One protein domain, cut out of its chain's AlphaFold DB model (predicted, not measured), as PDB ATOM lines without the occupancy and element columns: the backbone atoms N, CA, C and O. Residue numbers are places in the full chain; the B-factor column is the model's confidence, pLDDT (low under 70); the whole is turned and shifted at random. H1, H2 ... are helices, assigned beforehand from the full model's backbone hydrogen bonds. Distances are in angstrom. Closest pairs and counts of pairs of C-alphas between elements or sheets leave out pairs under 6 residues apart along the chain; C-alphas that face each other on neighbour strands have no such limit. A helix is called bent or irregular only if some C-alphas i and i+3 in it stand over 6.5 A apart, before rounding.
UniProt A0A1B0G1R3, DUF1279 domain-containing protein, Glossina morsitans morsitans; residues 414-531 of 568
ATOM      1  N   GLY A 414      29.831   0.886 -14.361       62.22
ATOM      2  CA  GLY A 414      29.060   0.390 -15.494       62.22
ATOM      3  C   GLY A 414      27.894  -0.550 -15.154       62.22
ATOM      4  O   GLY A 414      27.222  -1.016 -16.076       62.22
ATOM      5  N   SER A 415      27.633  -0.852 -13.879       65.25
ATOM      6  CA  SER A 415      26.497  -1.683 -13.440       65.25
ATOM      7  C   SER A 415      25.128  -1.092 -13.815       65.25
ATOM      8  O   SER A 415      24.209  -1.845 -14.135       65.25
ATOM      9  N   ASN A 416      25.014   0.238 -13.883       67.94
ATOM     10  CA  ASN A 416      23.794   0.961 -14.275       67.94
ATOM     11  C   ASN A 416      23.623   1.131 -15.801       67.94
ATOM     12  O   ASN A 416      22.673   1.762 -16.259       67.94
ATOM     13  N   LEU A 417      24.545   0.604 -16.615       76.56
ATOM     14  CA  LEU A 417      24.498   0.755 -18.071       76.56
ATOM     15  C   LEU A 417      23.491  -0.202 -18.729       76.56
ATOM     16  O   LEU A 417      23.307  -1.343 -18.300       76.56
ATOM     17  N   SER A 418      22.915   0.233 -19.855       81.38
ATOM     18  CA  SER A 418      22.053  -0.589 -20.716       81.38
ATOM     19  C   SER A 418      22.746  -1.893 -21.133       81.38
ATOM     20  O   SER A 418      23.963  -1.927 -21.324       81.38
ATOM     21  N   GLN A 419      21.977  -2.962 -21.371       77.12
ATOM     22  CA  GLN A 419      22.481  -4.271 -21.820       77.12
ATOM     23  C   GLN A 419      23.462  -4.152 -23.005       77.12
ATOM     24  O   GLN A 419      24.534  -4.753 -22.994       77.12
ATOM     25  N   PHE A 420      23.167  -3.298 -23.992       76.75
ATOM     26  CA  PHE A 420      24.059  -3.049 -25.135       76.75
ATOM     27  C   PHE A 420      25.365  -2.332 -24.756       76.75
ATOM     28  O   PHE A 420      26.413  -2.582 -25.353       76.75
ATOM     29  N   GLN A 421      25.331  -1.452 -23.755       81.38
ATOM     30  CA  GLN A 421      26.511  -0.762 -23.227       81.38
ATOM     31  C   GLN A 421      27.360  -1.710 -22.359       81.38
ATOM     32  O   GLN A 421      28.574  -1.765 -22.558       81.38
ATOM     33  N   LYS A 422      26.734  -2.532 -21.498       79.88
ATOM     34  CA  LYS A 422      27.383  -3.649 -20.783       79.88
ATOM     35  C   LYS A 422      28.061  -4.611 -21.760       79.88
ATOM     36  O   LYS A 422      29.237  -4.925 -21.586       79.88
ATOM     37  N   LEU A 423      27.382  -4.990 -22.847       79.69
ATOM     38  CA  LEU A 423      27.938  -5.834 -23.910       79.69
ATOM     39  C   LEU A 423      29.135  -5.171 -24.605       79.69
ATOM     40  O   LEU A 423      30.165  -5.811 -24.797       79.69
ATOM     41  N   LYS A 424      29.054  -3.872 -24.914       79.19
ATOM     42  CA  LYS A 424      30.150  -3.093 -25.521       79.19
ATOM     43  C   LYS A 424      31.360  -2.934 -24.584       79.19
ATOM     44  O   LYS A 424      32.494  -2.878 -25.062       79.19
ATOM     45  N   LEU A 425      31.143  -2.889 -23.267       77.88
ATOM     46  CA  LEU A 425      32.197  -2.874 -22.245       77.88
ATOM     47  C   LEU A 425      32.841  -4.262 -22.074       77.88
ATOM     48  O   LEU A 425      34.067  -4.377 -22.120       77.88
ATOM     49  N   MET A 426      32.025  -5.316 -21.982       74.00
ATOM     50  CA  MET A 426      32.464  -6.718 -21.985       74.00
ATOM     51  C   MET A 426      33.247  -7.072 -23.247       74.00
ATOM     52  O   MET A 426      34.279  -7.723 -23.153       74.00
ATOM     53  N   TYR A 427      32.842  -6.586 -24.422       77.00
ATOM     54  CA  TYR A 427      33.592  -6.795 -25.662       77.00
ATOM     55  C   TYR A 427      34.992  -6.166 -25.571       77.00
ATOM     56  O   TYR A 427      35.984  -6.796 -25.928       77.00
ATOM     57  N   LYS A 428      35.118  -4.952 -25.017       73.06
ATOM     58  CA  LYS A 428      36.428  -4.306 -24.828       73.06
ATOM     59  C   LYS A 428      37.337  -5.059 -23.844       73.06
ATOM     60  O   LYS A 428      38.522  -5.195 -24.138       73.06
ATOM     61  N   LYS A 429      36.815  -5.531 -22.703       73.69
ATOM     62  CA  LYS A 429      37.608  -6.233 -21.667       73.69
ATOM     63  C   LYS A 429      37.853  -7.724 -21.985       73.69
ATOM     64  O   LYS A 429      38.953  -8.225 -21.768       73.69
ATOM     65  N   TYR A 430      36.846  -8.422 -22.514       72.56
ATOM     66  CA  TYR A 430      36.723  -9.889 -22.514       72.56
ATOM     67  C   TYR A 430      36.258 -10.500 -23.856       72.56
ATOM     68  O   TYR A 430      35.734 -11.613 -23.862       72.56
ATOM     69  N   TRP A 431      36.466  -9.844 -25.011       78.56
ATOM     70  CA  TRP A 431      36.085 -10.379 -26.344       78.56
ATOM     71  C   TRP A 431      36.473 -11.846 -26.591       78.56
ATOM     72  O   TRP A 431      35.747 -12.573 -27.263       78.56
ATOM     73  N   TYR A 432      37.606 -12.291 -26.045       71.50
ATOM     74  CA  TYR A 432      38.129 -13.650 -26.200       71.50
ATOM     75  C   TYR A 432      37.293 -14.727 -25.478       71.50
ATOM     76  O   TYR A 432      37.345 -15.881 -25.890       71.50
ATOM     77  N   VAL A 433      36.499 -14.351 -24.466       73.44
ATOM     78  CA  VAL A 433      35.472 -15.202 -23.828       73.44
ATOM     79  C   VAL A 433      34.091 -14.915 -24.428       73.44
ATOM     80  O   VAL A 433      33.340 -15.836 -24.739       73.44
ATOM     81  N   LEU A 434      33.773 -13.637 -24.656       79.56
ATOM     82  CA  LEU A 434      32.460 -13.198 -25.135       79.56
ATOM     83  C   LEU A 434      32.110 -13.753 -26.526       79.56
ATOM     84  O   LEU A 434      30.978 -14.172 -26.738       79.56
ATOM     85  N   ILE A 435      33.053 -13.766 -27.476       79.44
ATOM     86  CA  ILE A 435      32.808 -14.261 -28.842       79.44
ATOM     87  C   ILE A 435      32.427 -15.754 -28.856       79.44
ATOM     88  O   ILE A 435      31.365 -16.061 -29.401       79.44
ATOM     89  N   PRO A 436      33.204 -16.692 -28.267       77.25
ATOM     90  CA  PRO A 436      32.808 -18.101 -28.249       77.25
ATOM     91  C   PRO A 436      31.485 -18.345 -27.504       77.25
ATOM     92  O   PRO A 436      30.651 -19.096 -28.006       77.25
ATOM     93  N   VAL A 437      31.232 -17.664 -26.376       75.38
ATOM     94  CA  VAL A 437      29.936 -17.749 -25.671       75.38
ATOM     95  C   VAL A 437      28.787 -17.242 -26.556       75.38
ATOM     96  O   VAL A 437      27.744 -17.891 -26.660       75.38
ATOM     97  N   HIS A 438      28.963 -16.113 -27.250       84.56
ATOM     98  CA  HIS A 438      27.923 -15.562 -28.122       84.56
ATOM     99  C   HIS A 438      27.614 -16.453 -29.334       84.56
ATOM    100  O   HIS A 438      26.455 -16.554 -29.739       84.56
ATOM    101  N   LEU A 439      28.626 -17.128 -29.888       80.19
ATOM    102  CA  LEU A 439      28.442 -18.111 -30.955       80.19
ATOM    103  C   LEU A 439      27.626 -19.314 -30.461       80.19
ATOM    104  O   LEU A 439      26.587 -19.600 -31.050       80.19
ATOM    105  N   ILE A 440      28.027 -19.940 -29.346       78.00
ATOM    106  CA  ILE A 440      27.340 -21.110 -28.763       78.00
ATOM    107  C   ILE A 440      25.882 -20.785 -28.412       78.00
ATOM    108  O   ILE A 440      24.966 -21.508 -28.808       78.00
ATOM    109  N   THR A 441      25.647 -19.674 -27.707       81.00
ATOM    110  CA  THR A 441      24.284 -19.229 -27.377       81.00
ATOM    111  C   THR A 441      23.465 -18.944 -28.634       81.00
ATOM    112  O   THR A 441      22.314 -19.363 -28.702       81.00
ATOM    113  N   SER A 442      24.032 -18.300 -29.660       82.56
ATOM    114  CA  SER A 442      23.297 -17.997 -30.894       82.56
ATOM    115  C   SER A 442      22.955 -19.254 -31.700       82.56
ATOM    116  O   SER A 442      21.832 -19.350 -32.188       82.56
ATOM    117  N   THR A 443      23.847 -20.249 -31.781       83.62
ATOM    118  CA  THR A 443      23.512 -21.557 -32.376       83.62
ATOM    119  C   THR A 443      22.445 -22.295 -31.573       83.62
ATOM    120  O   THR A 443      21.551 -22.890 -32.167       83.62
ATOM    121  N   CYS A 444      22.484 -22.206 -30.238       85.88
ATOM    122  CA  CYS A 444      21.473 -22.803 -29.365       85.88
ATOM    123  C   CYS A 444      20.091 -22.151 -29.563       85.88
ATOM    124  O   CYS A 444      19.102 -22.857 -29.717       85.88
ATOM    125  N   TRP A 445      20.023 -20.818 -29.676       88.62
ATOM    126  CA  TRP A 445      18.780 -20.101 -29.986       88.62
ATOM    127  C   TRP A 445      18.204 -20.469 -31.363       88.62
ATOM    128  O   TRP A 445      17.014 -20.753 -31.458       88.62
ATOM    129  N   ILE A 446      19.023 -20.500 -32.424       85.62
ATOM    130  CA  ILE A 446      18.552 -20.873 -33.776       85.62
ATOM    131  C   ILE A 446      18.059 -22.327 -33.794       85.62
ATOM    132  O   ILE A 446      16.976 -22.599 -34.310       85.62
ATOM    133  N   GLY A 447      18.822 -23.249 -33.194       85.50
ATOM    134  CA  GLY A 447      18.439 -24.655 -33.072       85.50
ATOM    135  C   GLY A 447      17.165 -24.853 -32.248       85.50
ATOM    136  O   GLY A 447      16.292 -25.607 -32.663       85.50
ATOM    137  N   GLY A 448      17.017 -24.127 -31.136       87.12
ATOM    138  CA  GLY A 448      15.832 -24.164 -30.277       87.12
ATOM    139  C   GLY A 448      14.566 -23.672 -30.981       87.12
ATOM    140  O   GLY A 448      13.551 -24.362 -30.949       87.12
ATOM    141  N   PHE A 449      14.622 -22.534 -31.685       87.94
ATOM    142  CA  PHE A 449      13.480 -22.065 -32.480       87.94
ATOM    143  C   PHE A 449      13.130 -23.037 -33.609       87.94
ATOM    144  O   PHE A 449      11.964 -23.396 -33.756       87.94
ATOM    145  N   PHE A 450      14.126 -23.524 -34.357       88.31
ATOM    146  CA  PHE A 450      13.897 -24.520 -35.405       88.31
ATOM    147  C   PHE A 450      13.283 -25.814 -34.848       88.31
ATOM    148  O   PHE A 450      12.365 -26.355 -35.458       88.31
ATOM    149  N   TYR A 451      13.729 -26.276 -33.675       87.06
ATOM    150  CA  TYR A 451      13.183 -27.451 -32.994       87.06
ATOM    151  C   TYR A 451      11.735 -27.245 -32.531       87.06
ATOM    152  O   TYR A 451      10.910 -28.125 -32.759       87.06
ATOM    153  N   MET A 452      11.386 -26.092 -31.944       85.88
ATOM    154  CA  MET A 452       9.999 -25.799 -31.541       85.88
ATOM    155  C   MET A 452       9.050 -25.780 -32.747       85.88
ATOM    156  O   MET A 452       8.010 -26.432 -32.709       85.88
ATOM    157  N   ILE A 453       9.457 -25.141 -33.851       86.81
ATOM    158  CA  ILE A 453       8.713 -25.147 -35.123       86.81
ATOM    159  C   ILE A 453       8.560 -26.585 -35.652       86.81
ATOM    160  O   ILE A 453       7.470 -26.996 -36.039       86.81
ATOM    161  N   LYS A 454       9.632 -27.391 -35.611       82.12
ATOM    162  CA  LYS A 454       9.603 -28.820 -35.982       82.12
ATOM    163  C   LYS A 454       8.768 -29.701 -35.051       82.12
ATOM    164  O   LYS A 454       8.364 -30.777 -35.477       82.12
ATOM    165  N   SER A 455       8.521 -29.261 -33.820       83.75
ATOM    166  CA  SER A 455       7.726 -29.978 -32.816       83.75
ATOM    167  C   SER A 455       6.226 -29.679 -32.911       83.75
ATOM    168  O   SER A 455       5.466 -30.165 -32.080       83.75
ATOM    169  N   GLY A 456       5.793 -28.872 -33.886       78.38
ATOM    170  CA  GLY A 456       4.389 -28.487 -34.047       78.38
ATOM    171  C   GLY A 456       3.906 -27.425 -33.055       78.38
ATOM    172  O   GLY A 456       2.703 -27.226 -32.926       78.38
ATOM    173  N   VAL A 457       4.816 -26.733 -32.356       80.50
ATOM    174  CA  VAL A 457       4.449 -25.552 -31.560       80.50
ATOM    175  C   VAL A 457       4.004 -24.451 -32.519       80.50
ATOM    176  O   VAL A 457       4.735 -24.134 -33.462       80.50
ATOM    177  N   ASP A 458       2.850 -23.833 -32.261       81.75
ATOM    178  CA  ASP A 458       2.342 -22.729 -33.076       81.75
ATOM    179  C   ASP A 458       3.095 -21.412 -32.806       81.75
ATOM    180  O   ASP A 458       2.631 -20.455 -32.181       81.75
ATOM    181  N   VAL A 459       4.313 -21.378 -33.332       79.06
ATOM    182  CA  VAL A 459       5.175 -20.200 -33.393       79.06
ATOM    183  C   VAL A 459       4.601 -19.142 -34.355       79.06
ATOM    184  O   VAL A 459       4.983 -17.975 -34.263       79.06
ATOM    185  N   ALA A 460       3.661 -19.502 -35.239       77.81
ATOM    186  CA  ALA A 460       3.019 -18.564 -36.154       77.81
ATOM    187  C   ALA A 460       2.019 -17.651 -35.423       77.81
ATOM    188  O   ALA A 460       2.103 -16.428 -35.566       77.81
ATOM    189  N   SER A 461       1.163 -18.208 -34.562       77.62
ATOM    190  CA  SER A 461       0.268 -17.424 -33.699       77.62
ATOM    191  C   SER A 461       1.044 -16.523 -32.740       77.62
ATOM    192  O   SER A 461       0.793 -15.320 -32.709       77.62
ATOM    193  N   ILE A 462       2.066 -17.052 -32.047       81.12
ATOM    194  CA  ILE A 462       2.933 -16.261 -31.145       81.12
ATOM    195  C   ILE A 462       3.542 -15.054 -31.875       81.12
ATOM    196  O   ILE A 462       3.649 -13.961 -31.318       81.12
ATOM    197  N   MET A 463       3.944 -15.235 -33.134       78.12
ATOM    198  CA  MET A 463       4.559 -14.174 -33.927       78.12
ATOM    199  C   MET A 463       3.531 -13.206 -34.540       78.12
ATOM    200  O   MET A 463       3.846 -12.033 -34.739       78.12
ATOM    201  N   THR A 464       2.288 -13.648 -34.741       78.50
ATOM    202  CA  THR A 464       1.151 -12.789 -35.112       78.50
ATOM    203  C   THR A 464       0.747 -11.876 -33.948       78.50
ATOM    204  O   THR A 464       0.545 -10.679 -34.155       78.50
ATOM    205  N   SER A 465       0.761 -12.372 -32.700       78.12
ATOM    206  CA  SER A 465       0.576 -11.549 -31.487       78.12
ATOM    207  C   SER A 465       1.615 -10.422 -31.351       78.12
ATOM    208  O   SER A 465       1.362  -9.408 -30.702       78.12
ATOM    209  N   LEU A 466       2.775 -10.559 -32.002       77.25
ATOM    210  CA  LEU A 466       3.835  -9.547 -32.065       77.25
ATOM    211  C   LEU A 466       3.676  -8.563 -33.246       77.25
ATOM    212  O   LEU A 466       4.647  -7.921 -33.642       77.25
ATOM    213  N   HIS A 467       2.461  -8.430 -33.796       72.06
ATOM    214  CA  HIS A 467       2.108  -7.528 -34.906       72.06
ATOM    215  C   HIS A 467       2.873  -7.796 -36.220       72.06
ATOM    216  O   HIS A 467       3.082  -6.896 -37.037       72.06
ATOM    217  N   ILE A 468       3.283  -9.045 -36.457       72.50
ATOM    218  CA  ILE A 468       3.945  -9.459 -37.702       72.50
ATOM    219  C   ILE A 468       2.895 -10.065 -38.644       72.50
ATOM    220  O   ILE A 468       2.065 -10.861 -38.219       72.50
ATOM    221  N   SER A 469       2.897  -9.661 -39.921       72.88
ATOM    222  CA  SER A 469       1.815  -9.992 -40.866       72.88
ATOM    223  C   SER A 469       1.660 -11.500 -41.089       72.88
ATOM    224  O   SER A 469       2.515 -12.119 -41.733       72.88
ATOM    225  N   SER A 470       0.532 -12.052 -40.630       72.56
ATOM    226  CA  SER A 470       0.116 -13.455 -40.787       72.56
ATOM    227  C   SER A 470       0.360 -13.989 -42.198       72.56
ATOM    228  O   SER A 470       1.049 -14.986 -42.365       72.56
ATOM    229  N   THR A 471      -0.035 -13.237 -43.229       73.94
ATOM    230  CA  THR A 471       0.107 -13.622 -44.649       73.94
ATOM    231  C   THR A 471       1.530 -13.994 -45.104       73.94
ATOM    232  O   THR A 471       1.691 -14.689 -46.112       73.94
ATOM    233  N   ILE A 472       2.568 -13.531 -44.395       74.19
ATOM    234  CA  ILE A 472       3.978 -13.890 -44.621       74.19
ATOM    235  C   ILE A 472       4.349 -15.136 -43.803       74.19
ATOM    236  O   ILE A 472       5.093 -15.996 -44.274       74.19
ATOM    237  N   ILE A 473       3.812 -15.230 -42.588       80.00
ATOM    238  CA  ILE A 473       4.027 -16.313 -41.630       80.00
ATOM    239  C   ILE A 473       3.386 -17.611 -42.138       80.00
ATOM    240  O   ILE A 473       4.062 -18.635 -42.167       80.00
ATOM    241  N   ASP A 474       2.157 -17.563 -42.650       76.69
ATOM    242  CA  ASP A 474       1.421 -18.720 -43.183       76.69
ATOM    243  C   ASP A 474       2.097 -19.311 -44.431       76.69
ATOM    244  O   ASP A 474       2.121 -20.523 -44.654       76.69
ATOM    245  N   LYS A 475       2.730 -18.457 -45.244       76.50
ATOM    246  CA  LYS A 475       3.541 -18.886 -46.395       76.50
ATOM    247  C   LYS A 475       4.903 -19.449 -45.973       76.50
ATOM    248  O   LYS A 475       5.520 -20.198 -46.730       76.50
ATOM    249  N   ALA A 476       5.369 -19.126 -44.765       77.94
ATOM    250  CA  ALA A 476       6.591 -19.671 -44.185       77.94
ATOM    251  C   ALA A 476       6.349 -20.980 -43.401       77.94
ATOM    252  O   ALA A 476       7.165 -21.894 -43.487       77.94
ATOM    253  N   SER A 477       5.237 -21.119 -42.676       76.56
ATOM    254  CA  SER A 477       4.907 -22.341 -41.928       76.56
ATOM    255  C   SER A 477       4.718 -23.545 -42.856       76.56
ATOM    256  O   SER A 477       5.245 -24.618 -42.576       76.56
ATOM    257  N   ASN A 478       4.075 -23.342 -44.009       78.62
ATOM    258  CA  ASN A 478       3.782 -24.375 -45.009       78.62
ATOM    259  C   ASN A 478       4.983 -24.830 -45.872       78.62
ATOM    260  O   ASN A 478       4.790 -25.540 -46.858       78.62
ATOM    261  N   SER A 479       6.229 -24.437 -45.568       81.75
ATOM    262  CA  SER A 479       7.393 -24.874 -46.359       81.75
ATOM    263  C   SER A 479       8.646 -25.170 -45.532       81.75
ATOM    264  O   SER A 479       8.995 -24.461 -44.590       81.75
ATOM    265  N   GLN A 480       9.404 -26.191 -45.945       75.19
ATOM    266  CA  GLN A 480      10.628 -26.615 -45.250       75.19
ATOM    267  C   GLN A 480      11.725 -25.532 -45.230       75.19
ATOM    268  O   GLN A 480      12.526 -25.487 -44.297       75.19
ATOM    269  N   VAL A 481      11.749 -24.642 -46.229       79.94
ATOM    270  CA  VAL A 481      12.605 -23.440 -46.250       79.94
ATOM    271  C   VAL A 481      12.025 -22.348 -45.345       79.94
ATOM    272  O   VAL A 481      12.764 -21.690 -44.613       79.94
ATOM    273  N   GLY A 482      10.703 -22.178 -45.342       83.81
ATOM    274  CA  GLY A 482      10.016 -21.210 -44.498       83.81
ATOM    275  C   GLY A 482      10.131 -21.499 -42.997       83.81
ATOM    276  O   GLY A 482      10.255 -20.551 -42.229       83.81
ATOM    277  N   HIS A 483      10.260 -22.760 -42.564       83.75
ATOM    278  CA  HIS A 483      10.630 -23.087 -41.177       83.75
ATOM    279  C   HIS A 483      11.956 -22.428 -40.743       83.75
ATOM    280  O   HIS A 483      12.075 -21.971 -39.607       83.75
ATOM    281  N   TRP A 484      12.953 -22.341 -41.635       86.75
ATOM    282  CA  TRP A 484      14.213 -21.639 -41.351       86.75
ATOM    283  C   TRP A 484      14.035 -20.117 -41.336       86.75
ATOM    284  O   TRP A 484      14.643 -19.441 -40.507       86.75
ATOM    285  N   ALA A 485      13.180 -19.573 -42.209       88.00
ATOM    286  CA  ALA A 485      12.840 -18.150 -42.204       88.00
ATOM    287  C   ALA A 485      12.105 -17.746 -40.911       88.00
ATOM    288  O   ALA A 485      12.457 -16.741 -40.296       88.00
ATOM    289  N   LEU A 486      11.154 -18.570 -40.460       86.62
ATOM    290  CA  LEU A 486      10.429 -18.428 -39.198       86.62
ATOM    291  C   LEU A 486      11.394 -18.513 -38.004       86.62
ATOM    292  O   LEU A 486      11.423 -17.598 -37.184       86.62
ATOM    293  N   ALA A 487      12.281 -19.517 -37.964       88.75
ATOM    294  CA  ALA A 487      13.307 -19.638 -36.923       88.75
ATOM    295  C   ALA A 487      14.246 -18.415 -36.861       88.75
ATOM    296  O   ALA A 487      14.567 -17.936 -35.771       88.75
ATOM    297  N   TYR A 488      14.661 -17.874 -38.014       88.12
ATOM    298  CA  TYR A 488      15.455 -16.642 -38.087       88.12
ATOM    299  C   TYR A 488      14.668 -15.412 -37.606       88.12
ATOM    300  O   TYR A 488      15.241 -14.543 -36.947       88.12
ATOM    301  N   LEU A 489      13.365 -15.325 -37.889       88.44
ATOM    302  CA  LEU A 489      12.533 -14.205 -37.442       88.44
ATOM    303  C   LEU A 489      12.344 -14.240 -35.916       88.44
ATOM    304  O   LEU A 489      12.608 -13.237 -35.253       88.44
ATOM    305  N   CYS A 490      12.055 -15.406 -35.333       87.12
ATOM    306  CA  CYS A 490      12.021 -15.591 -33.877       87.12
ATOM    307  C   CYS A 490      13.376 -15.286 -33.218       87.12
ATOM    308  O   CYS A 490      13.434 -14.580 -32.214       87.12
ATOM    309  N   PHE A 491      14.488 -15.719 -33.823       87.69
ATOM    310  CA  PHE A 491      15.845 -15.362 -33.390       87.69
ATOM    311  C   PHE A 491      16.103 -13.845 -33.418       87.69
ATOM    312  O   PHE A 491      16.810 -13.315 -32.554       87.69
ATOM    313  N   LYS A 492      15.511 -13.132 -34.385       88.38
ATOM    314  CA  LYS A 492      15.609 -11.674 -34.515       88.38
ATOM    315  C   LYS A 492      14.774 -10.956 -33.454       88.38
ATOM    316  O   LYS A 492      15.310 -10.053 -32.813       88.38
ATOM    317  N   VAL A 493      13.546 -11.412 -33.195       87.88
ATOM    318  CA  VAL A 493      12.692 -10.954 -32.079       87.88
ATOM    319  C   VAL A 493      13.386 -11.173 -30.731       87.88
ATOM    320  O   VAL A 493      13.487 -10.250 -29.930       87.88
ATOM    321  N   ALA A 494      13.961 -12.357 -30.505       86.94
ATOM    322  CA  ALA A 494      14.635 -12.722 -29.258       86.94
ATOM    323  C   ALA A 494      16.006 -12.048 -29.044       86.94
ATOM    324  O   ALA A 494      16.695 -12.347 -28.071       86.94
ATOM    325  N   THR A 495      16.422 -11.122 -29.914       85.94
ATOM    326  CA  THR A 495      17.716 -10.422 -29.839       85.94
ATOM    327  C   THR A 495      18.072  -9.827 -28.461       85.94
ATOM    328  O   THR A 495      19.193 -10.089 -28.015       85.94
ATOM    329  N   PRO A 496      17.208  -9.072 -27.744       85.69
ATOM    330  CA  PRO A 496      17.569  -8.537 -26.426       85.69
ATOM    331  C   PRO A 496      17.785  -9.652 -25.392       85.69
ATOM    332  O   PRO A 496      18.798  -9.651 -24.693       85.69
ATOM    333  N   LEU A 497      16.908 -10.662 -25.360       88.75
ATOM    334  CA  LEU A 497      17.033 -11.814 -24.462       88.75
ATOM    335  C   LEU A 497      18.285 -12.649 -24.782       88.75
ATOM    336  O   LEU A 497      19.022 -13.039 -23.878       88.75
ATOM    337  N   ARG A 498      18.607 -12.838 -26.067       86.25
ATOM    338  CA  ARG A 498      19.843 -13.482 -26.535       86.25
ATOM    339  C   ARG A 498      21.096 -12.739 -26.068       86.25
ATOM    340  O   ARG A 498      22.059 -13.389 -25.657       86.25
ATOM    341  N   TYR A 499      21.101 -11.403 -26.080       85.38
ATOM    342  CA  TYR A 499      22.213 -10.622 -25.526       85.38
ATOM    343  C   TYR A 499      22.261 -10.661 -23.993       85.38
ATOM    344  O   TYR A 499      23.357 -10.774 -23.451       85.38
ATOM    345  N   ALA A 500      21.122 -10.661 -23.294       87.75
ATOM    346  CA  ALA A 500      21.075 -10.843 -21.840       87.75
ATOM    347  C   ALA A 500      21.627 -12.219 -21.410       87.75
ATOM    348  O   ALA A 500      22.485 -12.291 -20.531       87.75
ATOM    349  N   VAL A 501      21.237 -13.299 -22.097       87.88
ATOM    350  CA  VAL A 501      21.780 -14.654 -21.881       87.88
ATOM    351  C   VAL A 501      23.265 -14.735 -22.252       87.88
ATOM    352  O   VAL A 501      24.042 -15.352 -21.528       87.88
ATOM    353  N   THR A 502      23.705 -14.066 -23.326       85.50
ATOM    354  CA  THR A 502      25.138 -13.970 -23.673       85.50
ATOM    355  C   THR A 502      25.934 -13.273 -22.567       85.50
ATOM    356  O   THR A 502      27.019 -13.732 -22.210       85.50
ATOM    357  N   LEU A 503      25.407 -12.170 -22.023       84.38
ATOM    358  CA  LEU A 503      26.016 -11.434 -20.917       84.38
ATOM    359  C   LEU A 503      26.124 -12.321 -19.678       84.38
ATOM    360  O   LEU A 503      27.242 -12.563 -19.239       84.38
ATOM    361  N   GLY A 504      25.000 -12.867 -19.197       84.44
ATOM    362  CA  GLY A 504      24.937 -13.747 -18.026       84.44
ATOM    363  C   GLY A 504      25.835 -14.982 -18.146       84.44
ATOM    364  O   GLY A 504      26.580 -15.307 -17.223       84.44
ATOM    365  N   GLY A 505      25.844 -15.626 -19.318       81.25
ATOM    366  CA  GLY A 505      26.748 -16.737 -19.622       81.25
ATOM    367  C   GLY A 505      28.223 -16.326 -19.633       81.25
ATOM    368  O   GLY A 505      29.081 -17.109 -19.234       81.25
ATOM    369  N   THR A 506      28.537 -15.085 -20.018       77.56
ATOM    370  CA  THR A 506      29.909 -14.551 -19.976       77.56
ATOM    371  C   THR A 506      30.330 -14.182 -18.551       77.56
ATOM    372  O   THR A 506      31.458 -14.491 -18.173       77.56
ATOM    373  N   THR A 507      29.451 -13.606 -17.720       79.69
ATOM    374  CA  THR A 507      29.710 -13.414 -16.278       79.69
ATOM    375  C   THR A 507      29.921 -14.757 -15.580       79.69
ATOM    376  O   THR A 507      30.890 -14.910 -14.839       79.69
ATOM    377  N   ALA A 508      29.069 -15.750 -15.847       75.75
ATOM    378  CA  ALA A 508      29.200 -17.098 -15.295       75.75
ATOM    379  C   ALA A 508      30.502 -17.787 -15.744       75.75
ATOM    380  O   ALA A 508      31.228 -18.323 -14.908       75.75
ATOM    381  N   ALA A 509      30.856 -17.705 -17.032       73.88
ATOM    382  CA  ALA A 509      32.118 -18.233 -17.547       73.88
ATOM    383  C   ALA A 509      33.337 -17.544 -16.912       73.88
ATOM    384  O   ALA A 509      34.282 -18.224 -16.522       73.88
ATOM    385  N   ILE A 510      33.321 -16.216 -16.747       71.00
ATOM    386  CA  ILE A 510      34.409 -15.484 -16.076       71.00
ATOM    387  C   ILE A 510      34.532 -15.912 -14.605       71.00
ATOM    388  O   ILE A 510      35.650 -16.136 -14.146       71.00
ATOM    389  N   ARG A 511      33.417 -16.109 -13.885       69.88
ATOM    390  CA  ARG A 511      33.431 -16.640 -12.507       69.88
ATOM    391  C   ARG A 511      34.024 -18.053 -12.453       69.88
ATOM    392  O   ARG A 511      34.948 -18.278 -11.678       69.88
ATOM    393  N   TYR A 512      33.570 -18.967 -13.312       67.94
ATOM    394  CA  TYR A 512      34.049 -20.355 -13.347       67.94
ATOM    395  C   TYR A 512      35.536 -20.457 -13.729       67.94
ATOM    396  O   TYR A 512      36.317 -21.105 -13.035       67.94
ATOM    397  N   LEU A 513      35.972 -19.761 -14.788       64.44
ATOM    398  CA  LEU A 513      37.379 -19.763 -15.208       64.44
ATOM    399  C   LEU A 513      38.287 -18.962 -14.253       64.44
ATOM    400  O   LEU A 513      39.494 -19.212 -14.229       64.44
ATOM    401  N   GLY A 514      37.733 -18.040 -13.460       63.22
ATOM    402  CA  GLY A 514      38.424 -17.376 -12.354       63.22
ATOM    403  C   GLY A 514      38.630 -18.298 -11.152       63.22
ATOM    404  O   GLY A 514      39.754 -18.429 -10.671       63.22
ATOM    405  N   GLN A 515      37.578 -19.005 -10.724       54.56
ATOM    406  CA  GLN A 515      37.634 -20.011  -9.653       54.56
ATOM    407  C   GLN A 515      38.571 -21.177 -10.004       54.56
ATOM    408  O   GLN A 515      39.339 -21.622  -9.158       54.56
ATOM    409  N   ALA A 516      38.607 -21.598 -11.272       53.09
ATOM    410  CA  ALA A 516      39.566 -22.580 -11.782       53.09
ATOM    411  C   ALA A 516      41.018 -22.048 -11.916       53.09
ATOM    412  O   ALA A 516      41.859 -22.709 -12.525       53.09
ATOM    413  N   GLY A 517      41.324 -20.826 -11.452       53.00
ATOM    414  CA  GLY A 517      42.651 -20.186 -11.520       53.00
ATOM    415  C   GLY A 517      43.153 -19.838 -12.934       53.00
ATOM    416  O   GLY A 517      44.192 -19.193 -13.105       53.00
ATOM    417  N   LEU A 518      42.406 -20.241 -13.961       46.56
ATOM    418  CA  LEU A 518      42.790 -20.226 -15.367       46.56
ATOM    419  C   LEU A 518      42.751 -18.802 -15.943       46.56
ATOM    420  O   LEU A 518      43.686 -18.372 -16.629       46.56
ATOM    421  N   ILE A 519      41.719 -18.029 -15.591       47.78
ATOM    422  CA  ILE A 519      41.568 -16.605 -15.908       47.78
ATOM    423  C   ILE A 519      41.596 -15.776 -14.620       47.78
ATOM    424  O   ILE A 519      40.563 -15.383 -14.091       47.78
ATOM    425  N   LYS A 520      42.802 -15.400 -14.175       50.47
ATOM    426  CA  LYS A 520      42.946 -14.119 -13.465       50.47
ATOM    427  C   LYS A 520      42.550 -13.001 -14.445       50.47
ATOM    428  O   LYS A 520      43.024 -13.059 -15.592       50.47
ATOM    429  N   PRO A 521      41.696 -12.034 -14.052       50.72
ATOM    430  CA  PRO A 521      41.288 -10.945 -14.933       50.72
ATOM    431  C   PRO A 521      42.525 -10.184 -15.417       50.72
ATOM    432  O   PRO A 521      43.502 -10.029 -14.685       50.72
ATOM    433  N   VAL A 522      42.519  -9.746 -16.678       45.31
ATOM    434  CA  VAL A 522      43.610  -8.913 -17.202       45.31
ATOM    435  C   VAL A 522      43.477  -7.542 -16.539       45.31
ATOM    436  O   VAL A 522      42.439  -6.912 -16.765       45.31
ATOM    437  N   PRO A 523      44.471  -7.066 -15.759       47.41
ATOM    438  CA  PRO A 523      44.295  -5.855 -14.971       47.41
ATOM    439  C   PRO A 523      43.893  -4.658 -15.833       47.41
ATOM    440  O   PRO A 523      44.380  -4.462 -16.954       47.41
ATOM    441  N   THR A 524      43.002  -3.824 -15.312       45.75
ATOM    442  CA  THR A 524      42.636  -2.562 -15.962       45.75
ATOM    443  C   THR A 524      43.862  -1.635 -15.997       45.75
ATOM    444  O   THR A 524      44.748  -1.742 -15.156       45.75
ATOM    445  N   LYS A 525      43.965  -0.689 -16.944       46.81
ATOM    446  CA  LYS A 525      45.138   0.219 -17.029       46.81
ATOM    447  C   LYS A 525      45.453   0.927 -15.699       46.81
ATOM    448  O   LYS A 525      46.615   1.039 -15.326       46.81
ATOM    449  N   ASN A 526      44.416   1.337 -14.974       47.81
ATOM    450  CA  ASN A 526      44.517   2.006 -13.675       47.81
ATOM    451  C   ASN A 526      44.955   1.029 -12.564       47.81
ATOM    452  O   ASN A 526      45.627   1.410 -11.617       47.81
ATOM    453  N   GLU A 527      44.599  -0.247 -12.694       54.44
ATOM    454  CA  GLU A 527      44.947  -1.333 -11.775       54.44
ATOM    455  C   GLU A 527      46.401  -1.786 -11.982       54.44
ATOM    456  O   GLU A 527      47.139  -1.926 -11.013       54.44
ATOM    457  N   PHE A 528      46.860  -1.884 -13.239       54.81
ATOM    458  CA  PHE A 528      48.286  -1.995 -13.573       54.81
ATOM    459  C   PHE A 528      49.096  -0.854 -12.944       54.81
ATOM    460  O   PHE A 528      50.159  -1.115 -12.386       54.81
ATOM    461  N   MET A 529      48.589   0.386 -13.004       51.91
ATOM    462  CA  MET A 529      49.244   1.536 -12.378       51.91
ATOM    463  C   MET A 529      49.325   1.369 -10.855       51.91
ATOM    464  O   MET A 529      50.420   1.435 -10.312       51.91
ATOM    465  N   ARG A 530      48.218   1.016 -10.181       61.12
ATOM    466  CA  ARG A 530      48.195   0.784  -8.724       61.12
ATOM    467  C   ARG A 530      49.090  -0.379  -8.281       61.12
ATOM    468  O   ARG A 530      49.762  -0.265  -7.263       61.12
ATOM    469  N   ILE A 531      49.151  -1.480  -9.035       64.88
ATOM    470  CA  ILE A 531      50.059  -2.614  -8.757       64.88
ATOM    471  C   ILE A 531      51.525  -2.190  -8.937       64.88
ATOM    472  O   ILE A 531      52.392  -2.597  -8.162       64.88
TER     473      ILE A 531
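This is residues 414 to 531 of the 568 residues of the protein "DUF1279 domain-containing protein" of Glossina morsitans morsitans (UniProt A0A1B0G1R3). Look for a loose rod of helices in which the long arm H1b runs along much of the length, with H5 crossing its first part and H4 crossing its last part. At one end the other arm, H1a, folds back and packs on H5; at the other end the small helical hairpin of H2 and H3 packs on H4 through H3, while residues 525 to 530 of H6 stick out free and add to the length. You have 118 residues before you, with six named helices in the order H1 to H6 and no named strand, an all-helix domain. The whole is loose, with a radius of gyration of the C-alphas of 19.0 A, and spans 62 by 27 by 17 A.

Find C-alpha 419 at (22.481, -4.271, -21.820), where H1, residues 419 to 454, begins. By its hydrogen bonds it was assigned as one helix, but it is bent: C-alphas 429 and 432 are 8.7 A apart. Its arms are H1a, residues 419 to 429, 15.3 A long, and H1b, residues 432 to 454, 33.8 A long, ending at C-alpha 454 at (9.603, -28.820, -35.982). Next come H2, residues 459 to 464, H3, residues 470 to 477, and H4, residues 482 to 493, 16.3 A long. H5 takes residues 495 to 515 over 29.9 A, and H6, residues 525 to 531, ends at C-alpha 531 at (50.059, -2.614, -8.757).

Start at H1a, which touches residues 496 to 503 of H5 at a steep tilt of 38 degrees, the same way; the closest C-alphas, of Leu 423 and Leu 503, are 6.6 A apart. H1b touches H5 at a steep tilt of 48 degrees, opposite ways, closest at the C-alphas of His 438 and Thr 502, 5.5 A. With residues 445 to 454 alone, H1b touches H4, also at 48 degrees and opposite ways, closest at the C-alphas of Phe 449 and Ala 487, 5.1 A. H2 and H3 form a hairpin at a shallow tilt of 12 degrees, their closest C-alphas, of Thr 464 and Ser 470, 5.8 A apart. H3 touches residues 482 to 486 of H4, closest at the C-alphas of Ala 476 and Gly 482, 3.8 A. H4 and H5 meet only through their link, and H6 touches no helix. Every O i to N i+4 pair is within hydrogen-bond range in H1a, H2, H4, H5 and H6; H1b has 18 of 19 and H3 has 3 of 4.

The two C-alphas farthest apart, of Asn 478 and Ile 531, are 62.7 A apart. The printed part has no cut and no long link; the link from H5 to H6, 9 residues, is short, and the others are tight. Expect low confidence, pLDDT under 70, at residues 414 to 416 and 511 to 531 of this model; the mean of the printed part is 75.8.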